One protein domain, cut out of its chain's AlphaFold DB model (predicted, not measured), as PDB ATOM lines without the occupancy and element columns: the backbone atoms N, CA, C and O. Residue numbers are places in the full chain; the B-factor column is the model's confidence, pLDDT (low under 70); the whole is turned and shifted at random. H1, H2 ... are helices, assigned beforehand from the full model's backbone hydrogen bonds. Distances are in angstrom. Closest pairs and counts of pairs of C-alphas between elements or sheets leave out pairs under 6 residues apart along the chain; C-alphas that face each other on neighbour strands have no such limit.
ATOM      1  N   ASN A   8     130.684 193.087 216.254       95.50
ATOM      2  CA  ASN A   8     131.773 193.413 217.177       95.50
ATOM      3  C   ASN A   8     132.598 192.170 217.534       95.50
ATOM      4  O   ASN A   8     133.818 192.218 217.455       95.50
ATOM      5  N   GLN A   9     131.947 191.040 217.837       95.75
ATOM      6  CA  GLN A   9     132.657 189.780 218.101       95.75
ATOM      7  C   GLN A   9     133.483 189.323 216.892       95.75
ATOM      8  O   GLN A   9     134.616 188.874 217.057       95.75
ATOM      9  N   ILE A  10     132.934 189.456 215.681       95.00
ATOM     10  CA  ILE A  10     133.643 189.098 214.446       95.00
ATOM     11  C   ILE A  10     134.874 189.998 214.266       95.00
ATOM     12  O   ILE A  10     135.970 189.490 214.046       95.00
ATOM     13  N   VAL A  11     134.713 191.319 214.397       96.12
ATOM     14  CA  VAL A  11     135.808 192.294 214.268       96.12
ATOM     15  C   VAL A  11     136.907 192.024 215.295       96.12
ATOM     16  O   VAL A  11     138.065 191.881 214.905       96.12
ATOM     17  N   SER A  12     136.555 191.864 216.574       97.00
ATOM     18  CA  SER A  12     137.529 191.583 217.633       97.00
ATOM     19  C   SER A  12     138.302 190.287 217.384       97.00
ATOM     20  O   SER A  12     139.514 190.257 217.577       97.00
ATOM     21  N   GLY A  13     137.643 189.227 216.903       95.75
ATOM     22  CA  GLY A  13     138.314 187.969 216.561       95.75
ATOM     23  C   GLY A  13     139.308 188.117 215.405       95.75
ATOM     24  O   GLY A  13     140.425 187.596 215.466       95.75
ATOM     25  N   VAL A  14     138.938 188.870 214.367       95.50
ATOM     26  CA  VAL A  14     139.827 189.155 213.231       95.50
ATOM     27  C   VAL A  14     141.032 189.992 213.665       95.50
ATOM     28  O   VAL A  14     142.161 189.694 213.276       95.50
ATOM     29  N   GLU A  15     140.819 191.013 214.492       95.50
ATOM     30  CA  GLU A  15     141.889 191.885 214.983       95.50
ATOM     31  C   GLU A  15     142.847 191.147 215.922       95.50
ATOM     32  O   GLU A  15     144.061 191.266 215.755       95.50
ATOM     33  N   ALA A  16     142.331 190.299 216.815       97.00
ATOM     34  CA  ALA A  16     143.151 189.430 217.656       97.00
ATOM     35  C   ALA A  16     144.000 188.455 216.819       97.00
ATOM     36  O   ALA A  16     145.190 188.293 217.076       97.00
ATOM     37  N   THR A  17     143.421 187.864 215.766       95.44
ATOM     38  CA  THR A  17     144.151 186.976 214.841       95.44
ATOM     39  C   THR A  17     145.333 187.707 214.198       95.44
ATOM     40  O   THR A  17     146.459 187.206 214.186       95.44
ATOM     41  N   ARG A  18     145.107 188.939 213.726       92.62
ATOM     42  CA  ARG A  18     146.154 189.770 213.117       92.62
ATOM     43  C   ARG A  18     147.213 190.224 214.119       92.62
ATOM     44  O   ARG A  18     148.382 190.281 213.750       92.62
ATOM     45  N   ALA A  19     146.832 190.525 215.361       95.81
ATOM     46  CA  ALA A  19     147.765 190.924 216.418       95.81
ATOM     47  C   ALA A  19     148.808 189.834 216.723       95.81
ATOM     48  O   ALA A  19     149.930 190.143 217.118       95.81
ATOM     49  N   CYS A  20     148.469 188.568 216.469       96.19
ATOM     50  CA  CYS A  20     149.379 187.432 216.587       96.19
ATOM     51  C   CYS A  20     150.106 187.074 215.274       96.19
ATOM     52  O   CYS A  20     150.683 185.994 215.183       96.19
ATOM     53  N   ASN A  21     150.090 187.948 214.256       91.25
ATOM     54  CA  ASN A  21     150.652 187.706 212.917       91.25
ATOM     55  C   ASN A  21     150.063 186.478 212.191       91.25
ATOM     56  O   ASN A  21     150.728 185.873 211.350       91.25
ATOM     57  N   LEU A  22     148.810 186.117 212.492       91.88
ATOM     58  CA  LEU A  22     148.086 185.057 211.794       91.88
ATOM     59  C   LEU A  22     147.168 185.631 210.707       91.88
ATOM     60  O   LEU A  22     146.683 186.763 210.792       91.88
ATOM     61  N   SER A  23     146.922 184.816 209.683       89.75
ATOM     62  CA  SER A  23     146.053 185.142 208.551       89.75
ATOM     63  C   SER A  23     144.596 184.775 208.872       89.75
ATOM     64  O   SER A  23     144.310 183.599 209.113       89.75
ATOM     65  N   PRO A  24     143.652 185.735 208.929       91.19
ATOM     66  CA  PRO A  24     142.256 185.427 209.220       91.19
ATOM     67  C   PRO A  24     141.549 184.791 208.011       91.19
ATOM     68  O   PRO A  24     141.452 185.378 206.936       91.19
ATOM     69  N   GLY A  25     140.967 183.606 208.210       88.81
ATOM     70  CA  GLY A  25     140.109 182.953 207.219       88.81
ATOM     71  C   GLY A  25     138.676 183.495 207.244       88.81
ATOM     72  O   GLY A  25     137.886 183.127 208.111       88.81
ATOM     73  N   LEU A  26     138.319 184.348 206.279       90.31
ATOM     74  CA  LEU A  26     136.995 184.983 206.212       90.31
ATOM     75  C   LEU A  26     136.065 184.265 205.227       90.31
ATOM     76  O   LEU A  26     136.076 184.545 204.031       90.31
ATOM     77  N   ASN A  27     135.240 183.347 205.736       90.19
ATOM     78  CA  ASN A  27     134.216 182.664 204.942       90.19
ATOM     79  C   ASN A  27     132.860 183.355 205.104       90.19
ATOM     80  O   ASN A  27     132.285 183.362 206.196       90.19
ATOM     81  N   LEU A  28     132.336 183.904 204.008       93.94
ATOM     82  CA  LEU A  28     131.025 184.543 203.970       93.94
ATOM     83  C   LEU A  28     130.124 183.857 202.949       93.94
ATOM     84  O   LEU A  28     130.558 183.427 201.881       93.94
ATOM     85  N   ILE A  29     128.850 183.770 203.311       95.50
ATOM     86  CA  ILE A  29     127.791 183.260 202.450       95.50
ATOM     87  C   ILE A  29     126.705 184.320 202.323       95.50
ATOM     88  O   ILE A  29     126.492 185.088 203.262       95.50
ATOM     89  N   TRP A  30     126.032 184.347 201.179       97.31
ATOM     90  CA  TRP A  30     124.955 185.288 200.878       97.31
ATOM     91  C   TRP A  30     123.746 184.558 200.292       97.31
ATOM     92  O   TRP A  30     123.892 183.524 199.640       97.31
ATOM     93  N   GLY A  31     122.545 185.071 200.539       95.88
ATOM     94  CA  GLY A  31     121.283 184.464 200.110       95.88
ATOM     95  C   GLY A  31     120.544 183.703 201.199       95.88
ATOM     96  O   GLY A  31     119.717 182.840 200.907       95.88
ATOM     97  N   PHE A  32     120.846 184.003 202.460       94.88
ATOM     98  CA  PHE A  32     119.981 183.614 203.560       94.88
ATOM     99  C   PHE A  32     118.681 184.448 203.511       94.88
ATOM    100  O   PHE A  32     118.727 185.596 203.070       94.88
ATOM    101  N   PRO A  33     117.525 183.925 203.971       93.25
ATOM    102  CA  PRO A  33     116.309 184.731 204.092       93.25
ATOM    103  C   PRO A  33     116.565 186.064 204.820       93.25
ATOM    104  O   PRO A  33     117.088 186.058 205.938       93.25
ATOM    105  N   GLY A  34     116.195 187.178 204.182       93.00
ATOM    106  CA  GLY A  34     116.407 188.543 204.680       93.00
ATOM    107  C   GLY A  34     117.735 189.202 204.284       93.00
ATOM    108  O   GLY A  34     117.927 190.373 204.598       93.00
ATOM    109  N   ASP A  35     118.643 188.497 203.600       96.25
ATOM    110  CA  ASP A  35     119.839 189.126 203.032       96.25
ATOM    111  C   ASP A  35     119.467 190.098 201.902       96.25
ATOM    112  O   ASP A  35     118.629 189.796 201.051       96.25
ATOM    113  N   THR A  36     120.158 191.239 201.849       97.19
ATOM    114  CA  THR A  36     119.983 192.243 200.791       97.19
ATOM    115  C   THR A  36     121.259 192.462 199.972       97.19
ATOM    116  O   THR A  36     122.348 191.981 200.312       97.19
ATOM    117  N   THR A  37     121.156 193.232 198.886       96.94
ATOM    118  CA  THR A  37     122.314 193.673 198.090       96.94
ATOM    119  C   THR A  37     123.272 194.561 198.882       96.94
ATOM    120  O   THR A  37     124.484 194.535 198.658       96.94
ATOM    121  N   GLU A  38     122.759 195.311 199.853       97.44
ATOM    122  CA  GLU A  38     123.551 196.161 200.740       97.44
ATOM    123  C   GLU A  38     124.366 195.297 201.705       97.44
ATOM    124  O   GLU A  38     125.533 195.604 201.957       97.44
ATOM    125  N   ASN A  39     123.796 194.193 202.207       95.69
ATOM    126  CA  ASN A  39     124.548 193.228 203.012       95.69
ATOM    127  C   ASN A  39     125.692 192.597 202.213       95.69
ATOM    128  O   ASN A  39     126.804 192.513 202.734       95.69
ATOM    129  N   LEU A  40     125.456 192.227 200.949       98.19
ATOM    130  CA  LEU A  40     126.508 191.715 200.066       98.19
ATOM    131  C   LEU A  40     127.635 192.739 199.872       98.19
ATOM    132  O   LEU A  40     128.809 192.399 199.991       98.19
ATOM    133  N   SER A  41     127.294 194.006 199.625       98.19
ATOM    134  CA  SER A  41     128.296 195.068 199.465       98.19
ATOM    135  C   SER A  41     129.123 195.275 200.743       98.19
ATOM    136  O   SER A  41     130.351 195.353 200.687       98.19
ATOM    137  N   LYS A  42     128.471 195.276 201.915       97.19
ATOM    138  CA  LYS A  42     129.152 195.343 203.220       97.19
ATOM    139  C   LYS A  42     130.075 194.143 203.446       97.19
ATOM    140  O   LYS A  42     131.175 194.323 203.958       97.19
ATOM    141  N   ALA A  43     129.657 192.943 203.042       96.62
ATOM    142  CA  ALA A  43     130.479 191.737 203.107       96.62
ATOM    143  C   ALA A  43     131.743 191.859 202.238       96.62
ATOM    144  O   ALA A  43     132.832 191.539 202.710       96.62
ATOM    145  N   VAL A  44     131.623 192.384 201.012       97.88
ATOM    146  CA  VAL A  44     132.774 192.631 200.125       97.88
ATOM    147  C   VAL A  44     133.770 193.598 200.763       97.88
ATOM    148  O   VAL A  44     134.962 193.299 200.818       97.88
ATOM    149  N   GLU A  45     133.303 194.733 201.282       97.56
ATOM    150  CA  GLU A  45     134.197 195.711 201.916       97.56
ATOM    151  C   GLU A  45     134.824 195.175 203.208       97.56
ATOM    152  O   GLU A  45     136.001 195.424 203.472       97.56
ATOM    153  N   PHE A  46     134.088 194.367 203.976       95.94
ATOM    154  CA  PHE A  46     134.634 193.685 205.146       95.94
ATOM    155  C   PHE A  46     135.773 192.726 204.771       95.94
ATOM    156  O   PHE A  46     136.838 192.782 205.386       95.94
ATOM    157  N   ILE A  47     135.585 191.892 203.739       95.44
ATOM    158  CA  ILE A  47     136.635 190.987 203.251       95.44
ATOM    159  C   ILE A  47     137.834 191.804 202.779       95.44
ATOM    160  O   ILE A  47     138.928 191.599 203.285       95.44
ATOM    161  N   LYS A  48     137.650 192.788 201.891       95.00
ATOM    162  CA  LYS A  48     138.759 193.609 201.371       95.00
ATOM    163  C   LYS A  48     139.578 194.284 202.477       95.00
ATOM    164  O   LYS A  48     140.805 194.337 202.373       95.00
ATOM    165  N   LYS A  49     138.915 194.773 203.534       94.38
ATOM    166  CA  LYS A  49     139.561 195.426 204.685       94.38
ATOM    167  C   LYS A  49     140.502 194.490 205.445       94.38
ATOM    168  O   LYS A  49     141.554 194.931 205.907       94.38
ATOM    169  N   TYR A  50     140.117 193.228 205.609       92.56
ATOM    170  CA  TYR A  50     140.813 192.287 206.489       92.56
ATOM    171  C   TYR A  50     141.523 191.141 205.759       92.56
ATOM    172  O   TYR A  50     142.257 190.395 206.398       92.56
ATOM    173  N   ASP A  51     141.343 191.020 204.446       88.81
ATOM    174  CA  ASP A  51     141.979 190.012 203.609       88.81
ATOM    175  C   ASP A  51     143.479 190.309 203.450       88.81
ATOM    176  O   ASP A  51     143.848 191.346 202.890       88.81
ATOM    177  N   PRO A  52     144.371 189.424 203.915       85.25
ATOM    178  CA  PRO A  52     145.798 189.594 203.710       85.25
ATOM    179  C   PRO A  52     146.239 189.244 202.283       85.25
ATOM    180  O   PRO A  52     147.385 189.526 201.949       85.25
ATOM    181  N   GLY A  53     145.392 188.654 201.433       88.06
ATOM    182  CA  GLY A  53     145.750 188.190 200.085       88.06
ATOM    183  C   GLY A  53     146.506 186.854 200.075       88.06
ATOM    184  O   GLY A  53     147.232 186.553 199.128       88.06
ATOM    185  N   ASP A  54     146.405 186.075 201.157       86.94
ATOM    186  CA  ASP A  54     147.051 184.756 201.271       86.94
ATOM    187  C   ASP A  54     146.241 183.645 200.592       86.94
ATOM    188  O   ASP A  54     146.824 182.701 200.061       86.94
ATOM    189  N   GLU A  55     144.915 183.780 200.566       87.88
ATOM    190  CA  GLU A  55     143.991 182.818 199.968       87.88
ATOM    191  C   GLU A  55     142.973 183.531 199.077       87.88
ATOM    192  O   GLU A  55     142.477 184.606 199.418       87.88
ATOM    193  N   LEU A  56     142.611 182.906 197.955       90.62
ATOM    194  CA  LEU A  56     141.510 183.383 197.126       90.62
ATOM    195  C   LEU A  56     140.187 183.142 197.863       90.62
ATOM    196  O   LEU A  56     139.752 182.002 198.037       90.62
ATOM    197  N   ARG A  57     139.540 184.227 198.293       90.00
ATOM    198  CA  ARG A  57     138.242 184.192 198.972       90.00
ATOM    199  C   ARG A  57     137.155 184.793 198.093       90.00
ATOM    200  O   ARG A  57     137.275 185.917 197.615       90.00
ATOM    201  N   THR A  58     136.070 184.046 197.937       94.56
ATOM    202  CA  THR A  58     134.828 184.481 197.292       94.56
ATOM    203  C   THR A  58     133.658 184.300 198.254       94.56
ATOM    204  O   THR A  58     133.735 183.549 199.228       94.56
ATOM    205  N   ILE A  59     132.563 185.005 197.990       97.44
ATOM    206  CA  ILE A  59     131.289 184.817 198.678       97.44
ATOM    207  C   ILE A  59     130.520 183.725 197.939       97.44
ATOM    208  O   ILE A  59     130.395 183.768 196.713       97.44
ATOM    209  N   ARG A  60     129.996 182.753 198.689       96.31
ATOM    210  CA  ARG A  60     129.210 181.641 198.137       96.31
ATOM    211  C   ARG A  60     127.714 181.820 198.395       96.31
ATOM    212  O   ARG A  60     127.342 182.398 199.422       96.31
ATOM    213  N   PRO A  61     126.843 181.312 197.511       96.75
ATOM    214  CA  PRO A  61     125.423 181.280 197.790       96.75
ATOM    215  C   PRO A  61     125.125 180.324 198.950       96.75
ATOM    216  O   PRO A  61     125.759 179.278 199.125       96.75
ATOM    217  N   VAL A  62     124.117 180.663 199.743       95.56
ATOM    218  CA  VAL A  62     123.507 179.728 200.686       95.56
ATOM    219  C   VAL A  62     122.935 178.525 199.925       95.56
ATOM    220  O   VAL A  62     122.215 178.681 198.942       95.56
ATOM    221  N   THR A  63     123.236 177.317 200.407       96.62
ATOM    222  CA  THR A  63     122.745 176.062 199.820       96.62
ATOM    223  C   THR A  63     121.917 175.285 200.850       96.62
ATOM    224  O   THR A  63     122.420 174.999 201.943       96.62
ATOM    225  N   MET A 102     115.845 185.009 198.790       96.12
ATOM    226  CA  MET A 102     115.796 186.466 198.899       96.12
ATOM    227  C   MET A 102     114.631 187.051 198.100       96.12
ATOM    228  O   MET A 102     114.164 186.451 197.134       96.12
ATOM    229  N   ASP A 103     114.269 188.290 198.426       95.38
ATOM    230  CA  ASP A 103     113.227 189.063 197.740       95.38
ATOM    231  C   ASP A 103     113.756 189.770 196.474       95.38
ATOM    232  O   ASP A 103     113.418 190.915 196.179       95.38
ATOM    233  N   ILE A 104     114.634 189.097 195.724       96.44
ATOM    234  CA  ILE A 104     115.146 189.560 194.429       96.44
ATOM    235  C   ILE A 104     115.131 188.414 193.415       96.44
ATOM    236  O   ILE A 104     115.334 187.261 193.804       96.44
ATOM    237  N   PRO A 105     114.957 188.693 192.111       97.44
ATOM    238  CA  PRO A 105     115.046 187.663 191.081       97.44
ATOM    239  C   PRO A 105     116.403 186.947 191.079       97.44
ATOM    240  O   PRO A 105     117.448 187.553 191.324       97.44
ATOM    241  N   THR A 106     116.405 185.648 190.773       96.62
ATOM    242  CA  THR A 106     117.621 184.816 190.797       96.62
ATOM    243  C   THR A 106     118.691 185.294 189.815       96.62
ATOM    244  O   THR A 106     119.870 185.288 190.157       96.62
ATOM    245  N   ASP A 107     118.306 185.769 188.629       96.94
ATOM    246  CA  ASP A 107     119.255 186.305 187.646       96.94
ATOM    247  C   ASP A 107     119.908 187.607 188.145       96.94
ATOM    248  O   ASP A 107     121.106 187.830 187.949       96.94
ATOM    249  N   VAL A 108     119.143 188.450 188.850       97.81
ATOM    250  CA  VAL A 108     119.654 189.648 189.524       97.81
ATOM    251  C   VAL A 108     120.615 189.242 190.638       97.81
ATOM    252  O   VAL A 108     121.711 189.799 190.727       97.81
ATOM    253  N   ALA A 109     120.258 188.242 191.447       97.75
ATOM    254  CA  ALA A 109     121.121 187.721 192.499       97.75
ATOM    255  C   ALA A 109     122.452 187.191 191.935       97.75
ATOM    256  O   ALA A 109     123.515 187.558 192.435       97.75
ATOM    257  N   HIS A 110     122.427 186.408 190.850       97.12
ATOM    258  CA  HIS A 110     123.644 185.928 190.181       97.12
ATOM    259  C   HIS A 110     124.520 187.077 189.681       97.12
ATOM    260  O   HIS A 110     125.717 187.083 189.957       97.12
ATOM    261  N   LYS A 111     123.943 188.086 189.014       97.94
ATOM    262  CA  LYS A 111     124.690 189.267 188.536       97.94
ATOM    263  C   LYS A 111     125.357 190.023 189.689       97.94
ATOM    264  O   LYS A 111     126.508 190.447 189.573       97.94
ATOM    265  N   LYS A 112     124.653 190.184 190.815       98.31
ATOM    266  CA  LYS A 112     125.184 190.858 192.010       98.31
ATOM    267  C   LYS A 112     126.301 190.053 192.668       98.31
ATOM    268  O   LYS A 112     127.340 190.632 192.982       98.31
ATOM    269  N   LEU A 113     126.127 188.739 192.819       98.06
ATOM    270  CA  LEU A 113     127.150 187.860 193.385       98.06
ATOM    271  C   LEU A 113     128.396 187.787 192.497       98.06
ATOM    272  O   LEU A 113     129.511 187.883 193.002       98.06
ATOM    273  N   TYR A 114     128.212 187.698 191.178       97.94
ATOM    274  CA  TYR A 114     129.299 187.777 190.207       97.94
ATOM    275  C   TYR A 114     130.092 189.078 190.376       97.94
ATOM    276  O   TYR A 114     131.294 189.032 190.619       97.94
ATOM    277  N   SER A 115     129.422 190.235 190.341       98.44
ATOM    278  CA  SER A 115     130.081 191.538 190.507       98.44
ATOM    279  C   SER A 115     130.822 191.660 191.846       98.44
ATOM    280  O   SER A 115     131.936 192.182 191.893       98.44
ATOM    281  N   ALA A 116     130.240 191.144 192.932       98.38
ATOM    282  CA  ALA A 116     130.891 191.090 194.237       98.38
ATOM    283  C   ALA A 116     132.169 190.239 194.208       98.38
ATOM    284  O   ALA A 116     133.216 190.685 194.673       98.38
ATOM    285  N   ASN A 117     132.105 189.043 193.622       98.06
ATOM    286  CA  ASN A 117     133.241 188.127 193.558       98.06
ATOM    287  C   ASN A 117     134.340 188.600 192.599       98.06
ATOM    288  O   ASN A 117     135.512 188.398 192.905       98.06
ATOM    289  N   VAL A 118     134.001 189.294 191.508       98.31
ATOM    290  CA  VAL A 118     134.987 189.957 190.634       98.31
ATOM    291  C   VAL A 118     135.802 190.980 191.426       98.31
ATOM    292  O   VAL A 118     137.027 190.928 191.402       98.31
ATOM    293  N   ARG A 119     135.150 191.831 192.228       98.06
ATOM    294  CA  ARG A 119     135.847 192.812 193.084       98.06
ATOM    295  C   ARG A 119     136.787 192.153 194.097       98.06
ATOM    296  O   ARG A 119     137.839 192.705 194.417       98.06
ATOM    297  N   LEU A 120     136.404 190.995 194.639       97.56
ATOM    298  CA  LEU A 120     137.253 190.232 195.559       97.56
ATOM    299  C   LEU A 120     138.447 189.600 194.839       97.56
ATOM    300  O   LEU A 120     139.561 189.659 195.357       97.56
ATOM    301  N   LEU A 121     138.226 189.058 193.639       97.25
ATOM    302  CA  LEU A 121     139.275 188.503 192.788       97.25
ATOM    303  C   LEU A 121     140.302 189.574 192.399       97.25
ATOM    304  O   LEU A 121     141.499 189.340 192.530       97.25
ATOM    305  N   GLU A 122     139.850 190.756 191.984       97.06
ATOM    306  CA  GLU A 122     140.720 191.894 191.661       97.06
ATOM    307  C   GLU A 122     141.571 192.311 192.867       97.06
ATOM    308  O   GLU A 122     142.793 192.415 192.755       97.06
ATOM    309  N   ASN A 123     140.954 192.465 194.045       95.94
ATOM    310  CA  ASN A 123     141.671 192.764 195.288       95.94
ATOM    311  C   ASN A 123     142.706 191.678 195.637       95.94
ATOM    312  O   ASN A 123     143.823 192.004 196.042       95.94
ATOM    313  N   TYR A 124     142.354 190.398 195.476       95.38
ATOM    314  CA  TYR A 124     143.270 189.285 195.720       95.38
ATOM    315  C   TYR A 124     144.480 189.351 194.781       95.38
ATOM    316  O   TYR A 124     145.620 189.337 195.248       95.38
ATOM    317  N   LEU A 125     144.245 189.482 193.472       95.06
ATOM    318  CA  LEU A 125     145.304 189.545 192.464       95.06
ATOM    319  C   LEU A 125     146.227 190.747 192.685       95.06
ATOM    320  O   LEU A 125     147.447 190.594 192.607       95.06
ATOM    321  N   GLN A 126     145.666 191.912 193.025       94.81
ATOM    322  CA  GLN A 126     146.447 193.103 193.351       94.81
ATOM    323  C   GLN A 126     147.386 192.844 194.539       94.81
ATOM    324  O   GLN A 126     148.602 192.993 194.408       94.81
ATOM    325  N   LYS A 127     146.852 192.394 195.683       92.81
ATOM    326  CA  LYS A 127     147.649 192.131 196.896       92.81
ATOM    327  C   LYS A 127     148.708 191.054 196.667       92.81
ATOM    328  O   LYS A 127     149.837 191.175 197.145       92.81
ATOM    329  N   ARG A 128     148.366 190.004 195.915       91.44
ATOM    330  CA  ARG A 128     149.296 188.929 195.541       91.44
ATOM    331  C   ARG A 128     150.443 189.458 194.678       91.44
ATOM    332  O   ARG A 128     151.606 189.129 194.923       91.44
ATOM    333  N   GLY A 129     150.122 190.316 193.710       91.81
ATOM    334  CA  GLY A 129     151.096 191.007 192.871       91.81
ATOM    335  C   GLY A 129     152.048 191.876 193.691       91.81
ATOM    336  O   GLY A 129     153.264 191.733 193.571       91.81
ATOM    337  N   GLU A 130     151.515 192.706 194.590       92.38
ATOM    338  CA  GLU A 130     152.303 193.562 195.490       92.38
ATOM    339  C   GLU A 130     153.244 192.746 196.394       92.38
ATOM    340  O   GLU A 130     154.431 193.063 196.513       92.38
ATOM    341  N   LYS A 131     152.758 191.646 196.988       89.94
ATOM    342  CA  LYS A 131     153.593 190.735 197.791       89.94
ATOM    343  C   LYS A 131     154.711 190.104 196.974       89.94
ATOM    344  O   LYS A 131     155.849 190.046 197.442       89.94
ATOM    345  N   THR A 132     154.399 189.665 195.759       89.06
ATOM    346  CA  THR A 132     155.374 189.053 194.849       89.06
ATOM    347  C   THR A 132     156.465 190.053 194.468       89.06
ATOM    348  O   THR A 132     157.650 189.733 194.556       89.06
ATOM    349  N   GLN A 133     156.094 191.295 194.143       90.31
ATOM    350  CA  GLN A 133     157.050 192.369 193.858       90.31
ATOM    351  C   GLN A 133     157.908 192.720 195.082       90.31
ATOM    352  O   GLN A 133     159.123 192.876 194.963       90.31
ATOM    353  N   LYS A 134     157.311 192.785 196.280       89.31
ATOM    354  CA  LYS A 134     158.047 193.027 197.532       89.31
ATOM    355  C   LYS A 134     159.050 191.909 197.829       89.31
ATOM    356  O   LYS A 134     160.178 192.193 198.229       89.31
ATOM    357  N   ALA A 135     158.661 190.653 197.618       86.62
ATOM    358  CA  ALA A 135     159.559 189.511 197.756       86.62
ATOM    359  C   ALA A 135     160.714 189.584 196.744       86.62
ATOM    360  O   ALA A 135     161.868 189.417 197.134       86.62
ATOM    361  N   ALA A 136     160.421 189.918 195.481       87.19
ATOM    362  CA  ALA A 136     161.429 190.131 194.444       87.19
ATOM    363  C   ALA A 136     162.440 191.210 194.854       87.19
ATOM    364  O   ALA A 136     163.644 190.964 194.854       87.19
ATOM    365  N   ARG A 137     161.957 192.379 195.296       89.31
ATOM    366  CA  ARG A 137     162.808 193.476 195.776       89.31
ATOM    367  C   ARG A 137     163.730 193.026 196.915       89.31
ATOM    368  O   ARG A 137     164.918 193.328 196.887       89.31
ATOM    369  N   GLY A 138     163.201 192.276 197.882       87.56
ATOM    370  CA  GLY A 138     163.988 191.737 198.991       87.56
ATOM    371  C   GLY A 138     165.096 190.772 198.547       87.56
ATOM    372  O   GLY A 138     166.172 190.763 199.139       87.56
ATOM    373  N   MET A 139     164.867 189.998 197.482       84.88
ATOM    374  CA  MET A 139     165.891 189.115 196.912       84.88
ATOM    375  C   MET A 139     167.004 189.896 196.203       84.88
ATOM    376  O   MET A 139     168.175 189.604 196.420       84.88
ATOM    377  N   TYR A 140     166.656 190.892 195.383       87.25
ATOM    378  CA  TYR A 140     167.647 191.630 194.590       87.25
ATOM    379  C   TYR A 140     168.416 192.694 195.380       87.25
ATOM    380  O   TYR A 140     169.580 192.937 195.078       87.25
ATOM    381  N   PHE A 141     167.787 193.338 196.368       90.75
ATOM    382  CA  PHE A 141     168.348 194.538 197.003       90.75
ATOM    383  C   PHE A 141     168.600 194.416 198.512       90.75
ATOM    384  O   PHE A 141     169.280 195.272 199.067       90.75
ATOM    385  N   GLU A 142     168.069 193.394 199.195       87.81
ATOM    386  CA  GLU A 142     168.177 193.261 200.665       87.81
ATOM    387  C   GLU A 142     168.994 192.032 201.102       87.81
ATOM    388  O   GLU A 142     169.097 191.761 202.295       87.81
ATOM    389  N   GLY A 143     169.568 191.272 200.159       74.31
ATOM    390  CA  GLY A 143     170.472 190.156 200.464       74.31
ATOM    391  C   GLY A 143     169.841 189.040 201.304       74.31
ATOM    392  O   GLY A 143     170.546 188.372 202.059       74.31
TER     393      GLY A 143
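This is residues 8 to 63 and 102 to 143 of the 152 residues of an uncharacterized protein of viral metagenome (UniProt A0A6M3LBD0). One very long helix, H3, makes the long axis of the model; the shorter H2 packs side by side on part of it, and H1 lies beyond H2, farther from H3 and only loosely joined to the rest. Two long stretches with no named element, residues 20 to 36 and 51 to 63, fold back against the run of the helices, and residues 132 to 143, mostly the end of H3, stick out. The printed part has 98 residues with three named helices, H1, H2 and H3 along the chain, and no named strand; its class is all helix. The whole is loose, with a radius of gyration of the C-alphas of 16.3 A, and elongated, spanning 57 by 29 by 20 A.

H3, residues 106 to 141, measures 52.0 A from C-alpha 106 at (117.621, 184.816, 190.797) to C-alpha 141 at (168.348, 194.538, 197.003). H2 is residues 37 to 50, 20.4 A long. H1 is residues 8 to 19, 16.2 A long, with C-alpha 8 at (131.773, 193.413, 217.177).

H3 touches H2 with its residues 112 to 123 alone; the closest C-alphas are those of Val 44 and Ala 116, 6.4 A apart. H2 and H3 run the same way at a shallow tilt of 11 degrees. H1 and H2 are close but not clearly touching, with the C-alphas of Val 14 and Tyr 50 closest at 7.5 A. They run the same way at a shallow tilt of 22 degrees. H1 and H3 are apart. Residues 29 to 30 pair with residues 60 to 61, parallel. In H1, H2 and H3 every O i to N i+4 pair is within hydrogen-bond range.

The C-alphas farthest apart are those of Asp 103 and Gly 143, 57.3 A. Residues 64 to 101 are not printed, and C-alphas 63 and 102 are 12.5 A apart across the cut. The link from H1 to H2 is long, with 17 residues. The mean pLDDT of the printed part is 94.0, and no printed residue is under 70.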